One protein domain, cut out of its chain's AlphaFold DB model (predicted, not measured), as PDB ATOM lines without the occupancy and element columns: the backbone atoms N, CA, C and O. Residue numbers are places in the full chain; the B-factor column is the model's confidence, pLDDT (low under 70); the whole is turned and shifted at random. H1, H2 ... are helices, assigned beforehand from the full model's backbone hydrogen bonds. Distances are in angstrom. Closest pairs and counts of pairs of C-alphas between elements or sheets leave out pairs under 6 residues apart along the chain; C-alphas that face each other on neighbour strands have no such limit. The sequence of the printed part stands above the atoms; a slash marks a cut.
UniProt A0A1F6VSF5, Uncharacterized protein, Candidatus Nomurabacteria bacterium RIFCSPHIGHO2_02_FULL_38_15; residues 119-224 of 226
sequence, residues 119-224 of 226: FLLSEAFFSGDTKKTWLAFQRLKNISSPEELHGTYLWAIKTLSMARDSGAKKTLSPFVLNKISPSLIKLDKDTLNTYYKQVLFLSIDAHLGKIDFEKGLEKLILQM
ATOM      1  N   PHE A 119     224.260 292.390 189.378       88.88
ATOM      2  CA  PHE A 119     223.586 291.338 188.617       88.88
ATOM      3  C   PHE A 119     223.210 291.753 187.192       88.88
ATOM      4  O   PHE A 119     222.937 290.865 186.385       88.88
ATOM      5  N   LEU A 120     223.272 293.040 186.824       92.19
ATOM      6  CA  LEU A 120     223.128 293.470 185.426       92.19
ATOM      7  C   LEU A 120     224.121 292.751 184.505       92.19
ATOM      8  O   LEU A 120     223.775 292.436 183.368       92.19
ATOM      9  N   LEU A 121     225.324 292.439 185.001       94.62
ATOM     10  CA  LEU A 121     226.304 291.658 184.252       94.62
ATOM     11  C   LEU A 121     225.812 290.227 183.996       94.62
ATOM     12  O   LEU A 121     225.891 289.742 182.869       94.62
ATOM     13  N   SER A 122     225.250 289.573 185.016       93.81
ATOM     14  CA  SER A 122     224.688 288.222 184.883       93.81
ATOM     15  C   SER A 122     223.466 288.184 183.961       93.81
ATOM     16  O   SER A 122     223.336 287.279 183.143       93.81
ATOM     17  N   GLU A 123     222.597 289.194 184.025       93.44
ATOM     18  CA  GLU A 123     221.426 289.298 183.151       93.44
ATOM     19  C   GLU A 123     221.825 289.519 181.692       93.44
ATOM     20  O   GLU A 123     221.271 288.889 180.789       93.44
ATOM     21  N   ALA A 124     222.813 290.386 181.460       94.81
ATOM     22  CA  ALA A 124     223.354 290.613 180.132       94.81
ATOM     23  C   ALA A 124     224.007 289.339 179.576       94.81
ATOM     24  O   ALA A 124     223.722 288.982 178.432       94.81
ATOM     25  N   PHE A 125     224.771 288.609 180.398       95.81
ATOM     26  CA  PHE A 125     225.312 287.297 180.037       95.81
ATOM     27  C   PHE A 125     224.203 286.329 179.628       95.81
ATOM     28  O   PHE A 125     224.254 285.776 178.536       95.81
ATOM     29  N   PHE A 126     223.158 286.185 180.449       95.38
ATOM     30  CA  PHE A 126     222.044 285.272 180.183       95.38
ATOM     31  C   PHE A 126     221.294 285.563 178.882       95.38
ATOM     32  O   PHE A 126     220.703 284.650 178.310       95.38
ATOM     33  N   SER A 127     221.357 286.789 178.360       94.19
ATOM     34  CA  SER A 127     220.776 287.110 177.054       94.19
ATOM     35  C   SER A 127     221.505 286.459 175.867       94.19
ATOM     36  O   SER A 127     220.950 286.412 174.771       94.19
ATOM     37  N   GLY A 128     222.729 285.953 176.064       92.00
ATOM     38  CA  GLY A 128     223.567 285.382 175.005       92.00
ATOM     39  C   GLY A 128     224.179 286.425 174.067       92.00
ATOM     40  O   GLY A 128     224.742 286.075 173.034       92.00
ATOM     41  N   ASP A 129     224.076 287.710 174.409       94.31
ATOM     42  CA  ASP A 129     224.589 288.818 173.610       94.31
ATOM     43  C   ASP A 129     225.916 289.325 174.194       94.31
ATOM     44  O   ASP A 129     225.965 290.011 175.223       94.31
ATOM     45  N   THR A 130     227.015 288.998 173.506       95.81
ATOM     46  CA  THR A 130     228.377 289.417 173.869       95.81
ATOM     47  C   THR A 130     228.486 290.935 174.011       95.81
ATOM     48  O   THR A 130     229.117 291.428 174.944       95.81
ATOM     49  N   LYS A 131     227.844 291.699 173.115       96.81
ATOM     50  CA  LYS A 131     227.913 293.165 173.121       96.81
ATOM     51  C   LYS A 131     227.177 293.728 174.328       96.81
ATOM     52  O   LYS A 131     227.705 294.619 174.992       96.81
ATOM     53  N   LYS A 132     225.984 293.215 174.641       96.00
ATOM     54  CA  LYS A 132     225.255 293.622 175.856       96.00
ATOM     55  C   LYS A 132     226.042 293.288 177.116       96.00
ATOM     56  O   LYS A 132     226.122 294.129 178.005       96.00
ATOM     57  N   THR A 133     226.650 292.105 177.168       96.88
ATOM     58  CA  THR A 133     227.478 291.671 178.302       96.88
ATOM     59  C   THR A 133     228.677 292.593 178.493       96.88
ATOM     60  O   THR A 133     228.906 293.090 179.593       96.88
ATOM     61  N   TRP A 134     229.389 292.909 177.411       97.69
ATOM     62  CA  TRP A 134     230.513 293.840 177.443       97.69
ATOM     63  C   TRP A 134     230.087 295.255 177.858       97.69
ATOM     64  O   TRP A 134     230.723 295.856 178.717       97.69
ATOM     65  N   LEU A 135     228.971 295.779 177.339       96.75
ATOM     66  CA  LEU A 135     228.448 297.086 177.756       96.75
ATOM     67  C   LEU A 135     228.052 297.116 179.241       96.75
ATOM     68  O   LEU A 135     228.275 298.127 179.905       96.75
ATOM     69  N   ALA A 136     227.474 296.032 179.767       95.81
ATOM     70  CA  ALA A 136     227.177 295.911 181.192       95.81
ATOM     71  C   ALA A 136     228.468 295.924 182.024       95.81
ATOM     72  O   ALA A 136     228.560 296.675 182.992       95.81
ATOM     73  N   PHE A 137     229.491 295.181 181.598       96.81
ATOM     74  CA  PHE A 137     230.809 295.189 182.231       96.81
ATOM     75  C   PHE A 137     231.450 296.585 182.234       96.81
ATOM     76  O   PHE A 137     231.841 297.068 183.293       96.81
ATOM     77  N   GLN A 138     231.467 297.290 181.096       96.25
ATOM     78  CA  GLN A 138     232.029 298.647 181.006       96.25
ATOM     79  C   GLN A 138     231.338 299.654 181.931       96.25
ATOM     80  O   GLN A 138     231.971 300.587 182.418       96.25
ATOM     81  N   ARG A 139     230.036 299.483 182.180       94.00
ATOM     82  CA  ARG A 139     229.290 300.340 183.114       94.00
ATOM     83  C   ARG A 139     229.644 300.054 184.568       94.00
ATOM     84  O   ARG A 139     229.667 300.982 185.369       94.00
ATOM     85  N   LEU A 140     229.895 298.791 184.901       94.25
ATOM     86  CA  LEU A 140     230.117 298.354 186.277       94.25
ATOM     87  C   LEU A 140     231.590 298.432 186.710       94.25
ATOM     88  O   LEU A 140     231.859 298.612 187.891       94.25
ATOM     89  N   LYS A 141     232.550 298.355 185.784       92.81
ATOM     90  CA  LYS A 141     233.989 298.301 186.114       92.81
ATOM     91  C   LYS A 141     234.534 299.494 186.904       92.81
ATOM     92  O   LYS A 141     235.497 299.348 187.637       92.81
ATOM     93  N   ASN A 142     233.899 300.662 186.793       89.38
ATOM     94  CA  ASN A 142     234.316 301.862 187.527       89.38
ATOM     95  C   ASN A 142     233.680 301.975 188.925       89.38
ATOM     96  O   ASN A 142     234.021 302.889 189.673       89.38
ATOM     97  N   ILE A 143     232.712 301.114 189.254       89.88
ATOM     98  CA  ILE A 143     231.909 301.188 190.488       89.88
ATOM     99  C   ILE A 143     231.942 299.897 191.317       89.88
ATOM    100  O   ILE A 143     231.500 299.910 192.463       89.88
ATOM    101  N   SER A 144     232.476 298.814 190.757       90.12
ATOM    102  CA  SER A 144     232.630 297.507 191.396       90.12
ATOM    103  C   SER A 144     234.058 297.016 191.224       90.12
ATOM    104  O   SER A 144     234.708 297.330 190.226       90.12
ATOM    105  N   SER A 145     234.551 296.236 192.186       90.44
ATOM    106  CA  SER A 145     235.903 295.685 192.080       90.44
ATOM    107  C   SER A 145     235.975 294.604 190.986       90.44
ATOM    108  O   SER A 145     234.960 293.953 190.691       90.44
ATOM    109  N   PRO A 146     237.152 294.370 190.379       89.38
ATOM    110  CA  PRO A 146     237.340 293.285 189.416       89.38
ATOM    111  C   PRO A 146     236.933 291.911 189.970       89.38
ATOM    112  O   PRO A 146     236.336 291.113 189.249       89.38
ATOM    113  N   GLU A 147     237.183 291.661 191.255       89.06
ATOM    114  CA  GLU A 147     236.808 290.433 191.966       89.06
ATOM    115  C   GLU A 147     235.288 290.278 192.067       89.06
ATOM    116  O   GLU A 147     234.755 289.195 191.832       89.06
ATOM    117  N   GLU A 148     234.570 291.358 192.380       87.12
ATOM    118  CA  GLU A 148     233.109 291.340 192.489       87.12
ATOM    119  C   GLU A 148     232.448 291.056 191.127       87.12
ATOM    120  O   GLU A 148     231.501 290.264 191.016       87.12
ATOM    121  N   LEU A 149     232.988 291.660 190.065       93.38
ATOM    122  CA  LEU A 149     232.543 291.439 188.688       93.38
ATOM    123  C   LEU A 149     232.839 290.018 188.226       93.38
ATOM    124  O   LEU A 149     231.963 289.354 187.666       93.38
ATOM    125  N   HIS A 150     234.051 289.540 188.499       94.06
ATOM    126  CA  HIS A 150     234.473 288.174 188.221       94.06
ATOM    127  C   HIS A 150     233.584 287.157 188.930       94.06
ATOM    128  O   HIS A 150     233.046 286.266 188.274       94.06
ATOM    129  N   GLY A 151     233.354 287.326 190.233       89.94
ATOM    130  CA  GLY A 151     232.506 286.442 191.026       89.94
ATOM    131  C   GLY A 151     231.076 286.383 190.491       89.94
ATOM    132  O   GLY A 151     230.508 285.297 190.350       89.94
ATOM    133  N   THR A 152     230.515 287.534 190.108       92.06
ATOM    134  CA  THR A 152     229.168 287.615 189.519       92.06
ATOM    135  C   THR A 152     229.094 286.940 188.152       92.06
ATOM    136  O   THR A 152     228.130 286.229 187.853       92.06
ATOM    137  N   TYR A 153     230.114 287.135 187.319       95.00
ATOM    138  CA  TYR A 153     230.179 286.531 185.995       95.00
ATOM    139  C   TYR A 153     230.361 285.009 186.074       95.00
ATOM    140  O   TYR A 153     229.613 284.255 185.450       95.00
ATOM    141  N   LEU A 154     231.280 284.547 186.923       92.31
ATOM    142  CA  LEU A 154     231.512 283.132 187.201       92.31
ATOM    143  C   LEU A 154     230.242 282.457 187.740       92.31
ATOM    144  O   LEU A 154     229.889 281.362 187.302       92.31
ATOM    145  N   TRP A 155     229.516 283.123 188.644       91.69
ATOM    146  CA  TRP A 155     228.218 282.658 189.137       91.69
ATOM    147  C   TRP A 155     227.184 282.491 188.013       91.69
ATOM    148  O   TRP A 155     226.467 281.486 187.980       91.69
ATOM    149  N   ALA A 156     227.121 283.429 187.066       93.50
ATOM    150  CA  ALA A 156     226.202 283.342 185.935       93.50
ATOM    151  C   ALA A 156     226.514 282.126 185.043       93.50
ATOM    152  O   ALA A 156     225.606 281.388 184.657       93.50
ATOM    153  N   ILE A 157     227.795 281.847 184.787       93.81
ATOM    154  CA  ILE A 157     228.226 280.674 184.011       93.81
ATOM    155  C   ILE A 157     227.839 279.371 184.729       93.81
ATOM    156  O   ILE A 157     227.257 278.482 184.109       93.81
ATOM    157  N   LYS A 158     228.071 279.270 186.046       90.12
ATOM    158  CA  LYS A 158     227.638 278.106 186.849       90.12
ATOM    159  C   LYS A 158     226.129 277.909 186.809       90.12
ATOM    160  O   LYS A 158     225.643 276.793 186.643       90.12
ATOM    161  N   THR A 159     225.390 279.006 186.936       91.50
ATOM    162  CA  THR A 159     223.928 279.001 186.878       91.50
ATOM    163  C   THR A 159     223.443 278.458 185.536       91.50
ATOM    164  O   THR A 159     222.524 277.642 185.508       91.50
ATOM    165  N   LEU A 160     224.088 278.848 184.431       92.50
ATOM    166  CA  LEU A 160     223.806 278.295 183.108       92.50
ATOM    167  C   LEU A 160     224.092 276.785 183.050       92.50
ATOM    168  O   LEU A 160     223.247 276.041 182.554       92.50
ATOM    169  N   SER A 161     225.220 276.315 183.594       89.56
ATOM    170  CA  SER A 161     225.533 274.877 183.666       89.56
ATOM    171  C   SER A 161     224.443 274.093 184.402       89.56
ATOM    172  O   SER A 161     223.940 273.094 183.887       89.56
ATOM    173  N   MET A 162     223.994 274.596 185.553       88.00
ATOM    174  CA  MET A 162     222.920 273.978 186.335       88.00
ATOM    175  C   MET A 162     221.560 274.035 185.627       88.00
ATOM    176  O   MET A 162     220.750 273.121 185.777       88.00
ATOM    177  N   ALA A 163     221.290 275.093 184.855       89.94
ATOM    178  CA  ALA A 163     220.028 275.282 184.139       89.94
ATOM    179  C   ALA A 163     219.791 274.247 183.028       89.94
ATOM    180  O   ALA A 163     218.646 274.019 182.636       89.94
ATOM    181  N   ARG A 164     220.860 273.612 182.538       86.44
ATOM    182  CA  ARG A 164     220.804 272.552 181.521       86.44
ATOM    183  C   ARG A 164     220.369 271.201 182.087       86.44
ATOM    184  O   ARG A 164     220.003 270.310 181.327       86.44
ATOM    185  N   ASP A 165     220.408 271.042 183.405       80.81
ATOM    186  CA  ASP A 165     219.971 269.823 184.066       80.81
ATOM    187  C   ASP A 165     218.434 269.759 184.134       80.81
ATOM    188  O   ASP A 165     217.747 270.731 184.460       80.81
ATOM    189  N   SER A 166     217.883 268.574 183.877       77.88
ATOM    190  CA  SER A 166     216.455 268.248 183.948       77.88
ATOM    191  C   SER A 166     215.746 268.718 185.228       77.88
ATOM    192  O   SER A 166     214.551 269.026 185.193       77.88
ATOM    193  N   GLY A 167     216.450 268.811 186.362       78.38
ATOM    194  CA  GLY A 167     215.869 269.292 187.618       78.38
ATOM    195  C   GLY A 167     216.287 270.695 188.050       78.38
ATOM    196  O   GLY A 167     216.094 271.065 189.214       78.38
ATOM    197  N   ALA A 168     216.769 271.517 187.116       83.44
ATOM    198  CA  ALA A 168     217.062 272.928 187.339       83.44
ATOM    199  C   ALA A 168     215.914 273.680 188.036       83.44
ATOM    200  O   ALA A 168     216.159 274.440 188.966       83.44
ATOM    201  N   LYS A 169     214.650 273.403 187.678       82.50
ATOM    202  CA  LYS A 169     213.450 274.046 188.262       82.50
ATOM    203  C   LYS A 169     213.281 273.852 189.774       82.50
ATOM    204  O   LYS A 169     212.560 274.619 190.399       82.50
ATOM    205  N   LYS A 170     213.899 272.820 190.360       79.56
ATOM    206  CA  LYS A 170     213.876 272.579 191.815       79.56
ATOM    207  C   LYS A 170     215.084 273.183 192.539       79.56
ATOM    208  O   LYS A 170     215.157 273.107 193.761       79.56
ATOM    209  N   THR A 171     216.032 273.738 191.785       76.12
ATOM    210  CA  THR A 171     217.318 274.242 192.288       76.12
ATOM    211  C   THR A 171     217.451 275.748 192.093       76.12
ATOM    212  O   THR A 171     217.898 276.455 192.988       76.12
ATOM    213  N   LEU A 172     217.041 276.239 190.926       84.81
ATOM    214  CA  LEU A 172     217.093 277.636 190.523       84.81
ATOM    215  C   LEU A 172     215.685 278.231 190.540       84.81
ATOM    216  O   LEU A 172     214.704 277.553 190.229       84.81
ATOM    217  N   SER A 173     215.582 279.515 190.886       86.69
ATOM    218  CA  SER A 173     214.293 280.204 190.877       86.69
ATOM    219  C   SER A 173     213.756 280.348 189.441       86.69
ATOM    220  O   SER A 173     214.544 280.537 188.507       86.69
ATOM    221  N   PRO A 174     212.422 280.332 189.236       85.38
ATOM    222  CA  PRO A 174     211.833 280.539 187.910       85.38
ATOM    223  C   PRO A 174     212.258 281.864 187.269       85.38
ATOM    224  O   PRO A 174     212.459 281.938 186.063       85.38
ATOM    225  N   PHE A 175     212.445 282.902 188.088       86.69
ATOM    226  CA  PHE A 175     212.896 284.216 187.636       86.69
ATOM    227  C   PHE A 175     214.289 284.181 187.000       86.69
ATOM    228  O   PHE A 175     214.508 284.844 185.992       86.69
ATOM    229  N   VAL A 176     215.216 283.399 187.559       86.50
ATOM    230  CA  VAL A 176     216.561 283.231 186.992       86.50
ATOM    231  C   VAL A 176     216.495 282.393 185.719       86.50
ATOM    232  O   VAL A 176     217.035 282.805 184.699       86.50
ATOM    233  N   LEU A 177     215.766 281.272 185.739       89.69
ATOM    234  CA  LEU A 177     215.630 280.393 184.572       89.69
ATOM    235  C   LEU A 177     215.033 281.109 183.356       89.69
ATOM    236  O   LEU A 177     215.525 280.937 182.247       89.69
ATOM    237  N   ASN A 178     214.019 281.951 183.566       90.12
ATOM    238  CA  ASN A 178     213.356 282.688 182.488       90.12
ATOM    239  C   ASN A 178     214.248 283.748 181.824       90.12
ATOM    240  O   ASN A 178     213.922 284.214 180.736       90.12
ATOM    241  N   LYS A 179     215.347 284.153 182.470       91.69
ATOM    242  CA  LYS A 179     216.304 285.113 181.903       91.69
ATOM    243  C   LYS A 179     217.321 284.456 180.982       91.69
ATOM    244  O   LYS A 179     217.922 285.152 180.168       91.69
ATOM    245  N   ILE A 180     217.523 283.146 181.116       93.81
ATOM    246  CA  ILE A 180     218.519 282.407 180.348       93.81
ATOM    247  C   ILE A 180     217.996 282.189 178.931       93.81
ATOM    248  O   ILE A 180     216.969 281.546 178.715       93.81
ATOM    249  N   SER A 181     218.731 282.716 177.957       92.19
ATOM    250  CA  SER A 181     218.420 282.557 176.545       92.19
ATOM    251  C   SER A 181     218.423 281.076 176.145       92.19
ATOM    252  O   SER A 181     219.368 280.348 176.476       92.19
ATOM    253  N   PRO A 182     217.444 280.625 175.338       89.88
ATOM    254  CA  PRO A 182     217.459 279.289 174.755       89.88
ATOM    255  C   PRO A 182     218.718 278.981 173.932       89.88
ATOM    256  O   PRO A 182     219.068 277.811 173.798       89.88
ATOM    257  N   SER A 183     219.396 279.996 173.376       87.69
ATOM    258  CA  SER A 183     220.656 279.795 172.645       87.69
ATOM    259  C   SER A 183     221.775 279.304 173.563       87.69
ATOM    260  O   SER A 183     222.456 278.342 173.230       87.69
ATOM    261  N   LEU A 184     221.899 279.881 174.761       90.44
ATOM    262  CA  LEU A 184     222.918 279.488 175.737       90.44
ATOM    263  C   LEU A 184     222.682 278.089 176.305       90.44
ATOM    264  O   LEU A 184     223.635 277.356 176.550       90.44
ATOM    265  N   ILE A 185     221.421 277.691 176.489       89.31
ATOM    266  CA  ILE A 185     221.077 276.335 176.951       89.31
ATOM    267  C   ILE A 185     221.535 275.266 175.946       89.31
ATOM    268  O   ILE A 185     221.895 274.159 176.347       89.31
ATOM    269  N   LYS A 186     221.528 275.599 174.650       88.94
ATOM    270  CA  LYS A 186     221.941 274.707 173.557       88.94
ATOM    271  C   LYS A 186     223.448 274.673 173.322       88.94
ATOM    272  O   LYS A 186     223.889 273.840 172.535       88.94
ATOM    273  N   LEU A 187     224.214 275.557 173.966       89.56
ATOM    274  CA  LEU A 187     225.663 275.587 173.827       89.56
ATOM    275  C   LEU A 187     226.249 274.216 174.169       89.56
ATOM    276  O   LEU A 187     225.763 273.532 175.068       89.56
ATOM    277  N   ASP A 188     227.302 273.804 173.480       90.81
ATOM    278  CA  ASP A 188     227.981 272.553 173.794       90.81
ATOM    279  C   ASP A 188     228.467 272.511 175.266       90.81
ATOM    280  O   ASP A 188     228.777 273.537 175.884       90.81
ATOM    281  N   LYS A 189     228.426 271.323 175.884       86.81
ATOM    282  CA  LYS A 189     228.766 271.146 177.307       86.81
ATOM    283  C   LYS A 189     230.257 271.347 177.539       86.81
ATOM    284  O   LYS A 189     230.621 272.051 178.481       86.81
ATOM    285  N   ASP A 190     231.088 270.776 176.680       88.81
ATOM    286  CA  ASP A 190     232.538 270.846 176.830       88.81
ATOM    287  C   ASP A 190     233.020 272.275 176.589       88.81
ATOM    288  O   ASP A 190     233.791 272.807 177.381       88.81
ATOM    289  N   THR A 191     232.446 272.953 175.595       91.38
ATOM    290  CA  THR A 191     232.684 274.375 175.321       91.38
ATOM    291  C   THR A 191     232.355 275.258 176.528       91.38
ATOM    292  O   THR A 191     233.163 276.104 176.919       91.38
ATOM    293  N   LEU A 192     231.192 275.052 177.159       91.44
ATOM    294  CA  LEU A 192     230.809 275.792 178.364       91.44
ATOM    295  C   LEU A 192     231.758 275.500 179.533       91.44
ATOM    296  O   LEU A 192     232.123 276.418 180.264       91.44
ATOM    297  N   ASN A 193     232.179 274.244 179.696       88.88
ATOM    298  CA  ASN A 193     233.104 273.842 180.751       88.88
ATOM    299  C   ASN A 193     234.503 274.445 180.551       88.88
ATOM    300  O   ASN A 193     235.100 274.969 181.490       88.88
ATOM    301  N   THR A 194     235.017 274.443 179.319       92.31
ATOM    302  CA  THR A 194     236.277 275.111 178.973       92.31
ATOM    303  C   THR A 194     236.200 276.603 179.268       92.31
ATOM    304  O   THR A 194     237.115 277.154 179.879       92.31
ATOM    305  N   TYR A 195     235.100 277.254 178.888       94.75
ATOM    306  CA  TYR A 195     234.912 278.676 179.152       94.75
ATOM    307  C   TYR A 195     234.810 278.980 180.652       94.75
ATOM    308  O   TYR A 195     235.456 279.902 181.149       94.75
ATOM    309  N   TYR A 196     234.065 278.160 181.396       92.31
ATOM    310  CA  TYR A 196     233.991 278.235 182.851       92.31
ATOM    311  C   TYR A 196     235.382 278.153 183.493       92.31
ATOM    312  O   TYR A 196     235.721 279.011 184.307       92.31
ATOM    313  N   LYS A 197     236.212 277.187 183.078       90.38
ATOM    314  CA  LYS A 197     237.591 277.029 183.562       90.38
ATOM    315  C   LYS A 197     238.452 278.252 183.258       90.38
ATOM    316  O   LYS A 197     239.160 278.730 184.137       90.38
ATOM    317  N   GLN A 198     238.369 278.804 182.049       94.12
ATOM    318  CA  GLN A 198     239.105 280.024 181.691       94.12
ATOM    319  C   GLN A 198     238.731 281.203 182.594       94.12
ATOM    320  O   GLN A 198     239.611 281.890 183.113       94.12
ATOM    321  N   VAL A 199     237.430 281.416 182.813       94.19
ATOM    322  CA  VAL A 199     236.937 282.477 183.701       94.19
ATOM    323  C   VAL A 199     237.355 282.214 185.131       94.19
ATOM    324  O   VAL A 199     237.774 283.132 185.816       94.19
ATOM    325  N   LEU A 200     237.306 280.977 185.594       89.31
ATOM    326  CA  LEU A 200     237.748 280.619 186.927       89.31
ATOM    327  C   LEU A 200     239.246 280.900 187.152       89.31
ATOM    328  O   LEU A 200     239.593 281.545 188.140       89.31
ATOM    329  N   PHE A 201     240.123 280.445 186.250       90.00
ATOM    330  CA  PHE A 201     241.578 280.590 186.398       90.00
ATOM    331  C   PHE A 201     242.064 282.038 186.284       90.00
ATOM    332  O   PHE A 201     243.116 282.363 186.833       90.00
ATOM    333  N   LEU A 202     241.282 282.923 185.658       92.69
ATOM    334  CA  LEU A 202     241.574 284.355 185.597       92.69
ATOM    335  C   LEU A 202     241.861 284.957 186.980       92.69
ATOM    336  O   LEU A 202     242.824 285.707 187.108       92.69
ATOM    337  N   SER A 203     241.078 284.629 188.016       88.12
ATOM    338  CA  SER A 203     241.320 285.205 189.349       88.12
ATOM    339  C   SER A 203     242.636 284.725 189.952       88.12
ATOM    340  O   SER A 203     243.320 285.483 190.636       88.12
ATOM    341  N   ILE A 204     243.033 283.484 189.667       85.56
ATOM    342  CA  ILE A 204     244.305 282.928 190.127       85.56
ATOM    343  C   ILE A 204     245.464 283.629 189.418       85.56
ATOM    344  O   ILE A 204     246.372 284.131 190.076       85.56
ATOM    345  N   ASP A 205     245.425 283.713 188.090       89.44
ATOM    346  CA  ASP A 205     246.493 284.350 187.318       89.44
ATOM    347  C   ASP A 205     246.609 285.854 187.607       89.44
ATOM    348  O   ASP A 205     247.725 286.384 187.631       89.44
ATOM    349  N   ALA A 206     245.491 286.527 187.888       90.81
ATOM    350  CA  ALA A 206     245.473 287.925 188.304       90.81
ATOM    351  C   ALA A 206     246.104 288.128 189.692       90.81
ATOM    352  O   ALA A 206     246.975 288.982 189.844       90.81
ATOM    353  N   HIS A 207     245.747 287.311 190.690       85.62
ATOM    354  CA  HIS A 207     246.362 287.385 192.024       85.62
ATOM    355  C   HIS A 207     247.856 287.034 192.019       85.62
ATOM    356  O   HIS A 207     248.612 287.532 192.849       85.62
ATOM    357  N   LEU A 208     248.296 286.204 191.069       89.44
ATOM    358  CA  LEU A 208     249.713 285.917 190.834       89.44
ATOM    359  C   LEU A 208     250.434 287.023 190.040       89.44
ATOM    360  O   LEU A 208     251.625 286.889 189.766       89.44
ATOM    361  N   GLY A 209     249.735 288.091 189.644       90.31
ATOM    362  CA  GLY A 209     250.296 289.224 188.907       90.31
ATOM    363  C   GLY A 209     250.675 288.919 187.456       90.31
ATOM    364  O   GLY A 209     251.390 289.703 186.835       90.31
ATOM    365  N   LYS A 210     250.225 287.789 186.892       92.50
ATOM    366  CA  LYS A 210     250.553 287.398 185.508       92.50
ATOM    367  C   LYS A 210     249.767 288.197 184.475       92.50
ATOM    368  O   LYS A 210     250.227 288.379 183.350       92.50
ATOM    369  N   ILE A 211     248.560 288.614 184.842       94.50
ATOM    370  CA  ILE A 211     247.628 289.343 183.986       94.50
ATOM    371  C   ILE A 211     246.931 290.434 184.789       94.50
ATOM    372  O   ILE A 211     246.724 290.308 185.992       94.50
ATOM    373  N   ASP A 212     246.540 291.495 184.096       96.25
ATOM    374  CA  ASP A 212     245.637 292.498 184.648       96.25
ATOM    375  C   ASP A 212     244.221 291.909 184.747       96.25
ATOM    376  O   ASP A 212     243.703 291.372 183.763       96.25
ATOM    377  N   PHE A 213     243.614 291.976 185.935       94.25
ATOM    378  CA  PHE A 213     242.333 291.319 186.204       94.25
ATOM    379  C   PHE A 213     241.216 291.904 185.327       94.25
ATOM    380  O   PHE A 213     240.503 291.160 184.651       94.25
ATOM    381  N   GLU A 214     241.094 293.233 185.275       95.38
ATOM    382  CA  GLU A 214     240.039 293.907 184.509       95.38
ATOM    383  C   GLU A 214     240.142 293.562 183.019       95.38
ATOM    384  O   GLU A 214     239.164 293.113 182.415       95.38
ATOM    385  N   LYS A 215     241.338 293.690 182.434       96.38
ATOM    386  CA  LYS A 215     241.579 293.363 181.020       96.38
ATOM    387  C   LYS A 215     241.388 291.881 180.730       96.38
ATOM    388  O   LYS A 215     240.899 291.521 179.658       96.38
ATOM    389  N   GLY A 216     241.784 291.010 181.658       96.69
ATOM    390  CA  GLY A 216     241.579 289.572 181.537       96.69
ATOM    391  C   GLY A 216     240.092 289.214 181.510       96.69
ATOM    392  O   GLY A 216     239.662 288.458 180.638       96.69
ATOM    393  N   LEU A 217     239.292 289.821 182.393       97.19
ATOM    394  CA  LEU A 217     237.842 289.628 182.423       97.19
ATOM    395  C   LEU A 217     237.179 290.169 181.155       97.19
ATOM    396  O   LEU A 217     236.368 289.477 180.540       97.19
ATOM    397  N   GLU A 218     237.568 291.368 180.722       97.88
ATOM    398  CA  GLU A 218     237.076 291.975 179.486       97.88
ATOM    399  C   GLU A 218     237.325 291.073 178.274       97.88
ATOM    400  O   GLU A 218     236.415 290.818 177.478       97.88
ATOM    401  N   LYS A 219     238.550 290.549 178.153       97.69
ATOM    402  CA  LYS A 219     238.931 289.632 177.079       97.69
ATOM    403  C   LYS A 219     238.051 288.386 177.078       97.69
ATOM    404  O   LYS A 219     237.554 288.008 176.019       97.69
ATOM    405  N   LEU A 220     237.835 287.770 178.240       97.44
ATOM    406  CA  LEU A 220     236.992 286.580 178.334       97.44
ATOM    407  C   LEU A 220     235.544 286.885 177.959       97.44
ATOM    408  O   LEU A 220     234.954 286.109 177.212       97.44
ATOM    409  N   ILE A 221     234.988 288.023 178.382       97.50
ATOM    410  CA  ILE A 221     233.634 288.443 177.987       97.50
ATOM    411  C   ILE A 221     233.528 288.570 176.463       97.50
ATOM    412  O   ILE A 221     232.572 288.077 175.872       97.50
ATOM    413  N   LEU A 222     234.512 289.184 175.803       97.19
ATOM    414  CA  LEU A 222     234.528 289.314 174.339       97.19
ATOM    415  C   LEU A 222     234.678 287.965 173.616       97.19
ATOM    416  O   LEU A 222     234.242 287.831 172.472       97.19
ATOM    417  N   GLN A 223     235.259 286.971 174.287       95.56
ATOM    418  CA  GLN A 223     235.432 285.596 173.812       95.56
ATOM    419  C   GLN A 223     234.296 284.657 174.245       95.56
ATOM    420  O   GLN A 223     234.430 283.442 174.110       95.56
ATOM    421  N   MET A 224     233.185 285.202 174.756       92.62
ATOM    422  CA  MET A 224     232.038 284.408 175.188       92.62
ATOM    423  C   MET A 224     231.578 283.450 174.074       92.62
ATOM    424  O   MET A 224     231.402 283.889 172.929       92.62
TER     425      MET A 224
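This is residues 119 to 224 of the 226 residues of an uncharacterized protein of Candidatus Nomurabacteria bacterium RIFCSPHIGHO2_02_FULL_38_15 (UniProt A0A1F6VSF5). Two helical hairpins, H1 with H2 and H6 with H7, are set in an arc round one side of a long helix, H3, in the order H1, H2, H7, H6; H1, H7 and H6 touch H3, and H2 comes close to it. Two short helices, H4 and H5, with the links beside them, lie near the end of H3 at Ala 163. The printed part has 106 residues with seven named helices, H1 to H7 in order along the chain, and no named strand, and its class is all helix. It is compact, with a radius of gyration of the C-alphas of 13.5 A, and spans 40 by 27 by 21 A, only just elongated.

H1, residues 119 to 126, and H2, residues 130 to 140, form a helical hairpin at a shallow tilt of 8 degrees; their closest C-alphas, those of Ala 124 and Thr 133, are 4.6 A apart. H3, residues 146 to 163, is the hub and touches four helices. H1 touches H3 at a steep tilt of 42 degrees, the same way, with the C-alphas of Ser 122 and Ala 156 closest at 5.2 A. H4, residues 174 to 177, is close to H3 but not clearly touching: the closest C-alphas, those of Ala 163 and Leu 177, are 6.8 A apart. H5, residues 182 to 185, only just touches H3, with 3 pairs of C-alphas within 8 A, the closest Leu 160 and Ile 185 at 7.0 A; on H3 residues 160 to 163 alone take part. H6, residues 189 to 207, touches H3 at a shallow tilt of 18 degrees, opposite ways, closest at the C-alphas of Ile 157 and Tyr 196, 6.4 A. H7, residues 213 to 222, forms a helical hairpin with H6 at a shallow tilt of 18 degrees, the closest C-alphas being Ala 206 and Phe 213 at 5.1 A; on H6 residues 198 to 206 alone touch H7. H3, H6 and H7 are an up-and-down bundle, each running against the one before it in the chain. H2 touches H7 at a shallow tilt of 26 degrees, opposite ways, with the C-alphas of Thr 130 and Leu 222 closest at 6.2 A. H1 and H6 are apart. In H1, H2, H3 and H7 every O i to N i+4 pair is within hydrogen-bond range, in H6 13 of 15; H4 and H5 are too short for such a pair.

H1 begins at C-alpha 119, (223.586, 291.338, 188.617). H2 is 15.4 A long, H3 25.5 A, H6 28.1 A and H7 14.3 A. H7 ends at C-alpha 222, (234.528, 289.314, 174.339).

The two C-alphas farthest apart, those of Lys 170 and Gly 209, are 40.1 A apart. The printed part has no cut and no long link; the link from H3 to H4, 10 residues, is short and the others are tight. The mean pLDDT of the printed part is 91.3, and no printed residue is under 70.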